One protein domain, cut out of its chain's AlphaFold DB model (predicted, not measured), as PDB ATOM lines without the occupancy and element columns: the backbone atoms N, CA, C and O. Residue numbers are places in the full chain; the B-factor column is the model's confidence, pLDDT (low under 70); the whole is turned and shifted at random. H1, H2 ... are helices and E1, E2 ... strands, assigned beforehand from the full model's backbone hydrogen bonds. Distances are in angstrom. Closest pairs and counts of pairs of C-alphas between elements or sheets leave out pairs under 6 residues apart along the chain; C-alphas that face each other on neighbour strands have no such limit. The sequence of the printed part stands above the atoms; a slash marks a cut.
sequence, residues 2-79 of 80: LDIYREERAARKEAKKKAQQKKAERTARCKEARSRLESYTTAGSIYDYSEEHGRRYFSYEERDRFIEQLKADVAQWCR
ATOM      1  N   LEU A   2      76.956 -23.692   2.443       70.25
ATOM      2  CA  LEU A   2      75.979 -22.588   2.325       70.25
ATOM      3  C   LEU A   2      75.127 -22.623   1.040       70.25
ATOM      4  O   LEU A   2      73.978 -22.184   1.069       70.25
ATOM      5  N   ASP A   3      75.663 -23.153  -0.060       74.31
ATOM      6  CA  ASP A   3      74.964 -23.188  -1.354       74.31
ATOM      7  C   ASP A   3      73.791 -24.177  -1.377       74.31
ATOM      8  O   ASP A   3      72.723 -23.826  -1.869       74.31
ATOM      9  N   ILE A   4      73.910 -25.321  -0.691       76.56
ATOM     10  CA  ILE A   4      72.822 -26.307  -0.541       76.56
ATOM     11  C   ILE A   4      71.588 -25.661   0.120       76.56
ATOM     12  O   ILE A   4      70.462 -25.802  -0.351       76.56
ATOM     13  N   TYR A   5      71.792 -24.851   1.165       76.19
ATOM     14  CA  TYR A   5      70.699 -24.127   1.824       76.19
ATOM     15  C   TYR A   5      70.084 -23.019   0.953       76.19
ATOM     16  O   TYR A   5      68.917 -22.655   1.144       76.19
ATOM     17  N   ARG A   6      70.848 -22.434   0.020       80.94
ATOM     18  CA  ARG A   6      70.336 -21.438  -0.938       80.94
ATOM     19  C   ARG A   6      69.473 -22.110  -2.003       80.94
ATOM     20  O   ARG A   6      68.378 -21.612  -2.273       80.94
ATOM     21  N   GLU A   7      69.914 -23.249  -2.523       79.44
ATOM     22  CA  GLU A   7      69.177 -24.065  -3.494       79.44
ATOM     23  C   GLU A   7      67.868 -24.607  -2.907       79.44
ATOM     24  O   GLU A   7      66.803 -24.407  -3.494       79.44
ATOM     25  N   GLU A   8      67.890 -25.171  -1.694       79.69
ATOM     26  CA  GLU A   8      66.666 -25.625  -1.019       79.69
ATOM     27  C   GLU A   8      65.660 -24.485  -0.798       79.69
ATOM     28  O   GLU A   8      64.447 -24.655  -0.967       79.69
ATOM     29  N   ARG A   9      66.136 -23.290  -0.426       83.62
ATOM     30  CA  ARG A   9      65.267 -22.114  -0.261       83.62
ATOM     31  C   ARG A   9      64.677 -21.652  -1.590       83.62
ATOM     32  O   ARG A   9      63.509 -21.255  -1.607       83.62
ATOM     33  N   ALA A  10      65.447 -21.694  -2.676       87.44
ATOM     34  CA  ALA A  10      64.960 -21.373  -4.013       87.44
ATOM     35  C   ALA A  10      63.879 -22.373  -4.456       87.44
ATOM     36  O   ALA A  10      62.761 -21.952  -4.760       87.44
ATOM     37  N   ALA A  11      64.141 -23.678  -4.338       86.50
ATOM     38  CA  ALA A  11      63.191 -24.736  -4.683       86.50
ATOM     39  C   ALA A  11      61.877 -24.625  -3.887       86.50
ATOM     40  O   ALA A  11      60.782 -24.700  -4.451       86.50
ATOM     41  N   ARG A  12      61.948 -24.348  -2.574       86.19
ATOM     42  CA  ARG A  12      60.753 -24.120  -1.736       86.19
ATOM     43  C   ARG A  12      59.965 -22.878  -2.160       86.19
ATOM     44  O   ARG A  12      58.733 -22.899  -2.125       86.19
ATOM     45  N   LYS A  13      60.642 -21.790  -2.549       90.31
ATOM     46  CA  LYS A  13      59.979 -20.578  -3.063       90.31
ATOM     47  C   LYS A  13      59.278 -20.853  -4.390       90.31
ATOM     48  O   LYS A  13      58.134 -20.435  -4.554       90.31
ATOM     49  N   GLU A  14      59.919 -21.566  -5.307       90.06
ATOM     50  CA  GLU A  14      59.319 -21.935  -6.590       90.06
ATOM     51  C   GLU A  14      58.123 -22.870  -6.420       90.06
ATOM     52  O   GLU A  14      57.069 -22.624  -7.005       90.06
ATOM     53  N   ALA A  15      58.234 -23.888  -5.562       90.31
ATOM     54  CA  ALA A  15      57.125 -24.781  -5.240       90.31
ATOM     55  C   ALA A  15      55.930 -24.011  -4.654       90.31
ATOM     56  O   ALA A  15      54.794 -24.206  -5.089       90.31
ATOM     57  N   LYS A  16      56.178 -23.068  -3.728       91.38
ATOM     58  CA  LYS A  16      55.132 -22.183  -3.188       91.38
ATOM     59  C   LYS A  16      54.495 -21.310  -4.266       91.38
ATOM     60  O   LYS A  16      53.271 -21.224  -4.306       91.38
ATOM     61  N   LYS A  17      55.289 -20.694  -5.149       92.50
ATOM     62  CA  LYS A  17      54.768 -19.882  -6.263       92.50
ATOM     63  C   LYS A  17      53.886 -20.714  -7.192       92.50
ATOM     64  O   LYS A  17      52.763 -20.312  -7.469       92.50
ATOM     65  N   LYS A  18      54.346 -21.901  -7.602       91.62
ATOM     66  CA  LYS A  18      53.571 -22.820  -8.450       91.62
ATOM     67  C   LYS A  18      52.271 -23.257  -7.767       91.62
ATOM     68  O   LYS A  18      51.224 -23.278  -8.405       91.62
ATOM     69  N   ALA A  19      52.305 -23.558  -6.468       89.81
ATOM     70  CA  ALA A  19      51.104 -23.906  -5.708       89.81
ATOM     71  C   ALA A  19      50.106 -22.736  -5.620       89.81
ATOM     72  O   ALA A  19      48.905 -22.934  -5.800       89.81
ATOM     73  N   GLN A  20      50.593 -21.512  -5.392       92.56
ATOM     74  CA  GLN A  20      49.759 -20.308  -5.380       92.56
ATOM     75  C   GLN A  20      49.146 -20.022  -6.752       92.56
ATOM     76  O   GLN A  20      47.951 -19.750  -6.822       92.56
ATOM     77  N   GLN A  21      49.923 -20.148  -7.832       93.44
ATOM     78  CA  GLN A  21      49.437 -19.989  -9.204       93.44
ATOM     79  C   GLN A  21      48.339 -21.003  -9.527       93.44
ATOM     80  O   GLN A  21      47.263 -20.602  -9.949       93.44
ATOM     81  N   LYS A  22      48.547 -22.291  -9.224       90.75
ATOM     82  CA  LYS A  22      47.521 -23.329  -9.423       90.75
ATOM     83  C   LYS A  22      46.245 -23.051  -8.626       90.75
ATOM     84  O   LYS A  22      45.142 -23.257  -9.124       90.75
ATOM     85  N   LYS A  23      46.374 -22.564  -7.387       90.06
ATOM     86  CA  LYS A  23      45.220 -22.184  -6.557       90.06
ATOM     87  C   LYS A  23      44.476 -20.978  -7.137       90.06
ATOM     88  O   LYS A  23      43.247 -20.988  -7.180       90.06
ATOM     89  N   ALA A  24      45.208 -19.954  -7.570       92.44
ATOM     90  CA  ALA A  24      44.640 -18.772  -8.207       92.44
ATOM     91  C   ALA A  24      43.926 -19.142  -9.513       92.44
ATOM     92  O   ALA A  24      42.778 -18.754  -9.705       92.44
ATOM     93  N   GLU A  25      44.551 -19.973 -10.346       92.50
ATOM     94  CA  GLU A  25      43.977 -20.481 -11.590       92.50
ATOM     95  C   GLU A  25      42.688 -21.271 -11.338       92.50
ATOM     96  O   GLU A  25      41.664 -20.980 -11.948       92.50
ATOM     97  N   ARG A  26      42.686 -22.207 -10.378       91.88
ATOM     98  CA  ARG A  26      41.471 -22.949  -9.992       91.88
ATOM     99  C   ARG A  26      40.349 -22.009  -9.548       91.88
ATOM    100  O   ARG A  26      39.196 -22.202  -9.918       91.88
ATOM    101  N   THR A  27      40.691 -20.977  -8.779       93.06
ATOM    102  CA  THR A  27      39.721 -19.988  -8.288       93.06
ATOM    103  C   THR A  27      39.150 -19.155  -9.436       93.06
ATOM    104  O   THR A  27      37.939 -18.941  -9.490       93.06
ATOM    105  N   ALA A  28      39.999 -18.730 -10.377       94.75
ATOM    106  CA  ALA A  28      39.585 -18.010 -11.577       94.75
ATOM    107  C   ALA A  28      38.655 -18.864 -12.452       94.75
ATOM    108  O   ALA A  28      37.549 -18.423 -12.758       94.75
ATOM    109  N   ARG A  29      39.040 -20.115 -12.746       94.81
ATOM    110  CA  ARG A  29      38.222 -21.065 -13.521       94.81
ATOM    111  C   ARG A  29      36.878 -21.354 -12.854       94.81
ATOM    112  O   ARG A  29      35.854 -21.393 -13.523       94.81
ATOM    113  N   CYS A  30      36.848 -21.501 -11.529       95.94
ATOM    114  CA  CYS A  30      35.594 -21.667 -10.791       95.94
ATOM    115  C   CYS A  30      34.673 -20.442 -10.935       95.94
ATOM    116  O   CYS A  30      33.475 -20.591 -11.178       95.94
ATOM    117  N   LYS A  31      35.218 -19.223 -10.806       96.12
ATOM    118  CA  LYS A  31      34.440 -17.988 -10.981       96.12
ATOM    119  C   LYS A  31      33.880 -17.881 -12.402       96.12
ATOM    120  O   LYS A  31      32.706 -17.561 -12.562       96.12
ATOM    121  N   GLU A  32      34.703 -18.176 -13.403       95.94
ATOM    122  CA  GLU A  32      34.311 -18.179 -14.813       95.94
ATOM    123  C   GLU A  32      33.200 -19.196 -15.091       95.94
ATOM    124  O   GLU A  32      32.165 -18.828 -15.641       95.94
ATOM    125  N   ALA A  33      33.355 -20.444 -14.635       95.38
ATOM    126  CA  ALA A  33      32.353 -21.493 -14.821       95.38
ATOM    127  C   ALA A  33      30.996 -21.109 -14.208       95.38
ATOM    128  O   ALA A  33      29.955 -21.279 -14.841       95.38
ATOM    129  N   ARG A  34      30.999 -20.529 -12.996       95.69
ATOM    130  CA  ARG A  34      29.768 -20.050 -12.340       95.69
ATOM    131  C   ARG A  34      29.116 -18.914 -13.119       95.69
ATOM    132  O   ARG A  34      27.912 -18.963 -13.344       95.69
ATOM    133  N   SER A  35      29.911 -17.937 -13.554       95.69
ATOM    134  CA  SER A  35      29.422 -16.819 -14.365       95.69
ATOM    135  C   SER A  35      28.815 -17.311 -15.677       95.69
ATOM    136  O   SER A  35      27.756 -16.839 -16.076       95.69
ATOM    137  N   ARG A  36      29.461 -18.280 -16.335       94.44
ATOM    138  CA  ARG A  36      28.987 -18.861 -17.590       94.44
ATOM    139  C   ARG A  36      27.655 -19.580 -17.394       94.44
ATOM    140  O   ARG A  36      26.716 -19.322 -18.142       94.44
ATOM    141  N   LEU A  37      27.548 -20.427 -16.368       95.62
ATOM    142  CA  LEU A  37      26.296 -21.104 -16.027       95.62
ATOM    143  C   LEU A  37      25.161 -20.102 -15.795       95.62
ATOM    144  O   LEU A  37      24.080 -20.269 -16.354       95.62
ATOM    145  N   GLU A  38      25.407 -19.053 -15.012       95.00
ATOM    146  CA  GLU A  38      24.414 -18.014 -14.733       95.00
ATOM    147  C   GLU A  38      23.941 -17.325 -16.019       95.00
ATOM    148  O   GLU A  38      22.742 -17.317 -16.297       95.00
ATOM    149  N   SER A  39      24.876 -16.852 -16.855       93.81
ATOM    150  CA  SER A  39      24.554 -16.166 -18.112       93.81
ATOM    151  C   SER A  39      23.671 -17.004 -19.037       93.81
ATOM    152  O   SER A  39      22.694 -16.492 -19.583       93.81
ATOM    153  N   TYR A  40      23.975 -18.296 -19.199       93.56
ATOM    154  CA  TYR A  40      23.202 -19.175 -20.081       93.56
ATOM    155  C   TYR A  40      21.895 -19.676 -19.460       93.56
ATOM    156  O   TYR A  40      20.948 -19.964 -20.190       93.56
ATOM    157  N   THR A  41      21.802 -19.733 -18.129       91.06
ATOM    158  CA  THR A  41      20.551 -20.097 -17.446       91.06
ATOM    159  C   THR A  41      19.498 -19.001 -17.618       91.06
ATOM    160  O   THR A  41      18.328 -19.307 -17.842       91.06
ATOM    161  N   THR A  42      19.910 -17.729 -17.572       90.38
ATOM    162  CA  THR A  42      19.021 -16.573 -17.786       90.38
ATOM    163  C   THR A  42      18.825 -16.209 -19.259       90.38
ATOM    164  O   THR A  42      17.958 -15.399 -19.578       90.38
ATOM    165  N   ALA A  43      19.629 -16.767 -20.166       90.50
ATOM    166  CA  ALA A  43      19.528 -16.474 -21.590       90.50
ATOM    167  C   ALA A  43      18.231 -17.041 -22.187       90.50
ATOM    168  O   ALA A  43      17.905 -18.217 -22.003       90.50
ATOM    169  N   GLY A  44      17.528 -16.210 -22.966       86.88
ATOM    170  CA  GLY A  44      16.317 -16.618 -23.684       86.88
ATOM    171  C   GLY A  44      16.580 -17.603 -24.829       86.88
ATOM    172  O   GLY A  44      15.715 -18.406 -25.156       86.88
ATOM    173  N   SER A  45      17.781 -17.587 -25.415       88.50
ATOM    174  CA  SER A  45      18.192 -18.517 -26.473       88.50
ATOM    175  C   SER A  45      19.698 -18.753 -26.434       88.50
ATOM    176  O   SER A  45      20.458 -17.815 -26.187       88.50
ATOM    177  N   ILE A  46      20.126 -19.975 -26.744       92.50
ATOM    178  CA  ILE A  46      21.538 -20.342 -26.913       92.50
ATOM    179  C   ILE A  46      21.757 -20.649 -28.391       92.50
ATOM    180  O   ILE A  46      20.892 -21.255 -29.023       92.50
ATOM    181  N   TYR A  47      22.874 -20.197 -28.949       91.88
ATOM    182  CA  TYR A  47      23.241 -20.496 -30.324       91.88
ATOM    183  C   TYR A  47      24.739 -20.745 -30.438       91.88
ATOM    184  O   TYR A  47      25.530 -20.112 -29.739       91.88
ATOM    185  N   ASP A  48      25.099 -21.606 -31.382       90.25
ATOM    186  CA  ASP A  48      26.456 -21.701 -31.895       90.25
ATOM    187  C   ASP A  48      26.571 -20.838 -33.148       90.25
ATOM    188  O   ASP A  48      25.667 -20.793 -33.989       90.25
ATOM    189  N   TYR A  49      27.684 -20.122 -33.257       89.69
ATOM    190  CA  TYR A  49      28.024 -19.363 -34.451       89.69
ATOM    191  C   TYR A  49      29.113 -20.095 -35.233       89.69
ATOM    192  O   TYR A  49      30.164 -20.413 -34.681       89.69
ATOM    193  N   SER A  50      28.863 -20.323 -36.518       88.94
ATOM    194  CA  SER A  50      29.844 -20.801 -37.492       88.94
ATOM    195  C   SER A  50      29.871 -19.841 -38.678       88.94
ATOM    196  O   SER A  50      28.821 -19.351 -39.092       88.94
ATOM    197  N   GLU A  51      31.045 -19.585 -39.253       87.62
ATOM    198  CA  GLU A  51      31.166 -18.743 -40.453       87.62
ATOM    199  C   GLU A  51      30.404 -19.325 -41.655       87.62
ATOM    200  O   GLU A  51      29.884 -18.574 -42.474       87.62
ATOM    201  N   GLU A  52      30.274 -20.651 -41.731       86.44
ATOM    202  CA  GLU A  52      29.650 -21.348 -42.862       86.44
ATOM    203  C   GLU A  52      28.115 -21.407 -42.766       86.44
ATOM    204  O   GLU A  52      27.409 -21.408 -43.774       86.44
ATOM    205  N   HIS A  53      27.576 -21.452 -41.546       79.38
ATOM    206  CA  HIS A  53      26.144 -21.682 -41.302       79.38
ATOM    207  C   HIS A  53      25.469 -20.559 -40.503       79.38
ATOM    208  O   HIS A  53      24.275 -20.629 -40.208       79.38
ATOM    209  N   GLY A  54      26.212 -19.511 -40.144       90.88
ATOM    210  CA  GLY A  54      25.719 -18.413 -39.325       90.88
ATOM    211  C   GLY A  54      25.368 -18.867 -37.908       90.88
ATOM    212  O   GLY A  54      26.137 -19.574 -37.256       90.88
ATOM    213  N   ARG A  55      24.211 -18.426 -37.397       93.50
ATOM    214  CA  ARG A  55      23.737 -18.772 -36.048       93.50
ATOM    215  C   ARG A  55      22.836 -20.002 -36.094       93.50
ATOM    216  O   ARG A  55      21.722 -19.926 -36.608       93.50
ATOM    217  N   ARG A  56      23.274 -21.095 -35.473       93.31
ATOM    218  CA  ARG A  56      22.445 -22.268 -35.188       93.31
ATOM    219  C   ARG A  56      21.942 -22.189 -33.754       93.31
ATOM    220  O   ARG A  56      22.720 -22.332 -32.816       93.31
ATOM    221  N   TYR A  57      20.642 -21.982 -33.588       93.12
ATOM    222  CA  TYR A  57      20.011 -21.989 -32.272       93.12
ATOM    223  C   TYR A  57      19.855 -23.411 -31.741       93.12
ATOM    224  O   TYR A  57      19.587 -24.339 -32.503       93.12
ATOM    225  N   PHE A  58      20.016 -23.559 -30.432       93.94
ATOM    226  CA  PHE A  58      19.898 -24.841 -29.752       93.94
ATOM    227  C   PHE A  58      18.424 -25.210 -29.619       93.94
ATOM    228  O   PHE A  58      17.593 -24.370 -29.263       93.94
ATOM    229  N   SER A  59      18.108 -26.482 -29.850       94.19
ATOM    230  CA  SER A  59      16.841 -27.062 -29.415       94.19
ATOM    231  C   SER A  59      16.747 -27.075 -27.884       94.19
ATOM    232  O   SER A  59      17.744 -26.888 -27.179       94.19
ATOM    233  N   TYR A  60      15.556 -27.333 -27.341       92.50
ATOM    234  CA  TYR A  60      15.385 -27.476 -25.892       92.50
ATOM    235  C   TYR A  60      16.290 -28.573 -25.308       92.50
ATOM    236  O   TYR A  60      16.962 -28.345 -24.307       92.50
ATOM    237  N   GLU A  61      16.402 -29.719 -25.982       94.12
ATOM    238  CA  GLU A  61      17.266 -30.825 -25.546       94.12
ATOM    239  C   GLU A  61      18.761 -30.485 -25.629       94.12
ATOM    240  O   GLU A  61      19.561 -30.915 -24.797       94.12
ATOM    241  N   GLU A  62      19.180 -29.733 -26.650       94.44
ATOM    242  CA  GLU A  62      20.558 -29.242 -26.768       94.44
ATOM    243  C   GLU A  62      20.871 -28.225 -25.671       94.44
ATOM    244  O   GLU A  62      21.930 -28.301 -25.045       94.44
ATOM    245  N   ARG A  63      19.928 -27.323 -25.384       94.06
ATOM    246  CA  ARG A  63      20.031 -26.356 -24.293       94.06
ATOM    247  C   ARG A  63      20.172 -27.058 -22.949       94.06
ATOM    248  O   ARG A  63      21.088 -26.726 -22.205       94.06
ATOM    249  N   ASP A  64      19.322 -28.032 -22.650       93.44
ATOM    250  CA  ASP A  64      19.361 -28.729 -21.363       93.44
ATOM    251  C   ASP A  64      20.672 -29.497 -21.185       93.44
ATOM    252  O   ASP A  64      21.330 -29.361 -20.152       93.44
ATOM    253  N   ARG A  65      21.135 -30.209 -22.223       95.31
ATOM    254  CA  ARG A  65      22.451 -30.873 -22.203       95.31
ATOM    255  C   ARG A  65      23.597 -29.884 -21.998       95.31
ATOM    256  O   ARG A  65      24.509 -30.159 -21.221       95.31
ATOM    257  N   PHE A  66      23.544 -28.730 -22.656       95.06
ATOM    258  CA  PHE A  66      24.555 -27.688 -22.508       95.06
ATOM    259  C   PHE A  66      24.582 -27.108 -21.087       95.06
ATOM    260  O   PHE A  66      25.652 -26.948 -20.500       95.06
ATOM    261  N   ILE A  67      23.415 -26.851 -20.492       95.00
ATOM    262  CA  ILE A  67      23.312 -26.386 -19.104       95.00
ATOM    263  C   ILE A  67      23.835 -27.444 -18.123       95.00
ATOM    264  O   ILE A  67      24.570 -27.098 -17.196       95.00
ATOM    265  N   GLU A  68      23.516 -28.725 -18.323       95.81
ATOM    266  CA  GLU A  68      24.060 -29.810 -17.494       95.81
ATOM    267  C   GLU A  68      25.587 -29.896 -17.589       95.81
ATOM    268  O   GLU A  68      26.268 -30.054 -16.573       95.81
ATOM    269  N   GLN A  69      26.152 -29.691 -18.779       95.25
ATOM    270  CA  GLN A  69      27.601 -29.639 -18.949       95.25
ATOM    271  C   GLN A  69      28.231 -28.457 -18.196       95.25
ATOM    272  O   GLN A  69      29.230 -28.634 -17.501       95.25
ATOM    273  N   LEU A  70      27.605 -27.276 -18.222       95.38
ATOM    274  CA  LEU A  70      28.064 -26.125 -17.435       95.38
ATOM    275  C   LEU A  70      27.989 -26.380 -15.920       95.38
ATOM    276  O   LEU A  70      28.871 -25.949 -15.173       95.38
ATOM    277  N   LYS A  71      26.969 -27.104 -15.441       95.38
ATOM    278  CA  LYS A  71      26.897 -27.529 -14.033       95.38
ATOM    279  C   LYS A  71      28.038 -28.483 -13.676       95.38
ATOM    280  O   LYS A  71      28.626 -28.343 -12.601       95.38
ATOM    281  N   ALA A  72      28.376 -29.416 -14.567       95.62
ATOM    282  CA  ALA A  72      29.508 -30.320 -14.382       95.62
ATOM    283  C   ALA A  72      30.846 -29.560 -14.330       95.62
ATOM    284  O   ALA A  72      31.659 -29.827 -13.443       95.62
ATOM    285  N   ASP A  73      31.038 -28.550 -15.185       93.94
ATOM    286  CA  ASP A  73      32.225 -27.685 -15.161       93.94
ATOM    287  C   ASP A  73      32.352 -26.937 -13.828       93.94
ATOM    288  O   ASP A  73      33.426 -26.898 -13.218       93.94
ATOM    289  N   VAL A  74      31.248 -26.379 -13.320       94.94
ATOM    290  CA  VAL A  74      31.222 -25.753 -11.990       94.94
ATOM    291  C   VAL A  74      31.616 -26.766 -10.919       94.94
ATOM    292  O   VAL A  74      32.468 -26.465 -10.081       94.94
ATOM    293  N   ALA A  75      31.054 -27.975 -10.945       94.69
ATOM    294  CA  ALA A  75      31.394 -29.019  -9.983       94.69
ATOM    295  C   ALA A  75      32.879 -29.418 -10.059       94.69
ATOM    296  O   ALA A  75      33.510 -29.614  -9.019       94.69
ATOM    297  N   GLN A  76      33.460 -29.486 -11.258       93.62
ATOM    298  CA  GLN A  76      34.868 -29.813 -11.472       93.62
ATOM    299  C   GLN A  76      35.800 -28.726 -10.920       93.62
ATOM    300  O   GLN A  76      36.728 -29.026 -10.163       93.62
ATOM    301  N   TRP A  77      35.563 -27.461 -11.273       92.38
ATOM    302  CA  TRP A  77      36.472 -26.367 -10.923       92.38
ATOM    303  C   TRP A  77      36.279 -25.855  -9.495       92.38
ATOM    304  O   TRP A  77      37.259 -25.511  -8.830       92.38
ATOM    305  N   CYS A  78      35.039 -25.842  -9.002       92.31
ATOM    306  CA  CYS A  78      34.683 -25.303  -7.688       92.31
ATOM    307  C   CYS A  78      34.687 -26.331  -6.552       92.31
ATOM    308  O   CYS A  78      34.410 -25.954  -5.409       92.31
ATOM    309  N   ARG A  79      35.002 -27.612  -6.813       85.00
ATOM    310  CA  ARG A  79      35.226 -28.587  -5.731       85.00
ATOM    311  C   ARG A  79      36.282 -28.025  -4.768       85.00
ATOM    312  O   ARG A  79      37.175 -27.308  -5.216       85.00
TER     313      ARG A  79
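AT A GLANCE: This is residues 2 to 79 of the 80 residues of an uncharacterized protein of endosymbiont of Lamellibrachia luymesi (UniProt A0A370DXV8). One very long helix, H1, has the shorter helix H2 folded back side by side with its last part, and a small two-strand hairpin, E1 and E2, is set crosswise at the end where the backbone turns from H1 to H2. The first part of H1, residues 2 to 24, sticks out as a free helical arm, and this arm makes much of the length. The 78 printed residues hold two named helices and two named strands in the order H1, E1, E2, H2; the sheet has the order E1 - E2 and is antiparallel, and the class is mostly helix. The whole is extended, with a radius of gyration of the C-alphas of 20.7 A, and the C-alphas span 67 by 30 by 15 A.

HOW THE PARTS SIT: H1, residues 2 to 42, stands free over residues 2 to 24. Farther on it touches H2, residues 60 to 78, with residues 26 to 41 alone. Their closest C-alphas are those of Cys 30 and Trp 77, 4.8 A apart, and 20 pairs of C-alphas lie within 8 A. The two helices run opposite ways at a shallow tilt of 26 degrees. Between them along the chain come E1, residues 47 to 50, and E2, residues 54 to 57, a hairpin of antiparallel strands whose directions stand at 156 degrees. The C-alphas of Tyr 47 and Tyr 57 face each other at 4.1 A. N 48 and O 56, at 2.9 A, and N 54 and O 50, at 2.8 A, are within hydrogen-bond range. H1 and E2 are apart, and so are E1 and H2. In H1 and H2 every O i to N i+4 pair is within hydrogen-bond range.

IN THESE COORDINATES: H1 begins at C-alpha 2, at (75.979, -22.588, 2.325), and ends at C-alpha 42, at (19.021, -16.573, -17.786), 60.7 A from first to last C-alpha. E1 runs from Tyr 47 to Ser 50 and E2 from Gly 54 to Tyr 57, each 9.8 A long. H2 runs from Tyr 60 to Cys 78, 26.6 A, and ends at C-alpha 78, at (34.683, -25.303, -7.688).

THE WHOLE: The two C-alphas farthest apart are those of Leu 2 and Ser 59, 67.3 A. Without residues 2 to 24 the body has 55 residues and spans 36 by 22 by 16 A. The printed part has no cut, and the links H1 to E1, E1 to E2 and E2 to H2 are tight. The mean pLDDT of the printed part is 90.8, and no printed residue of this model is under 70.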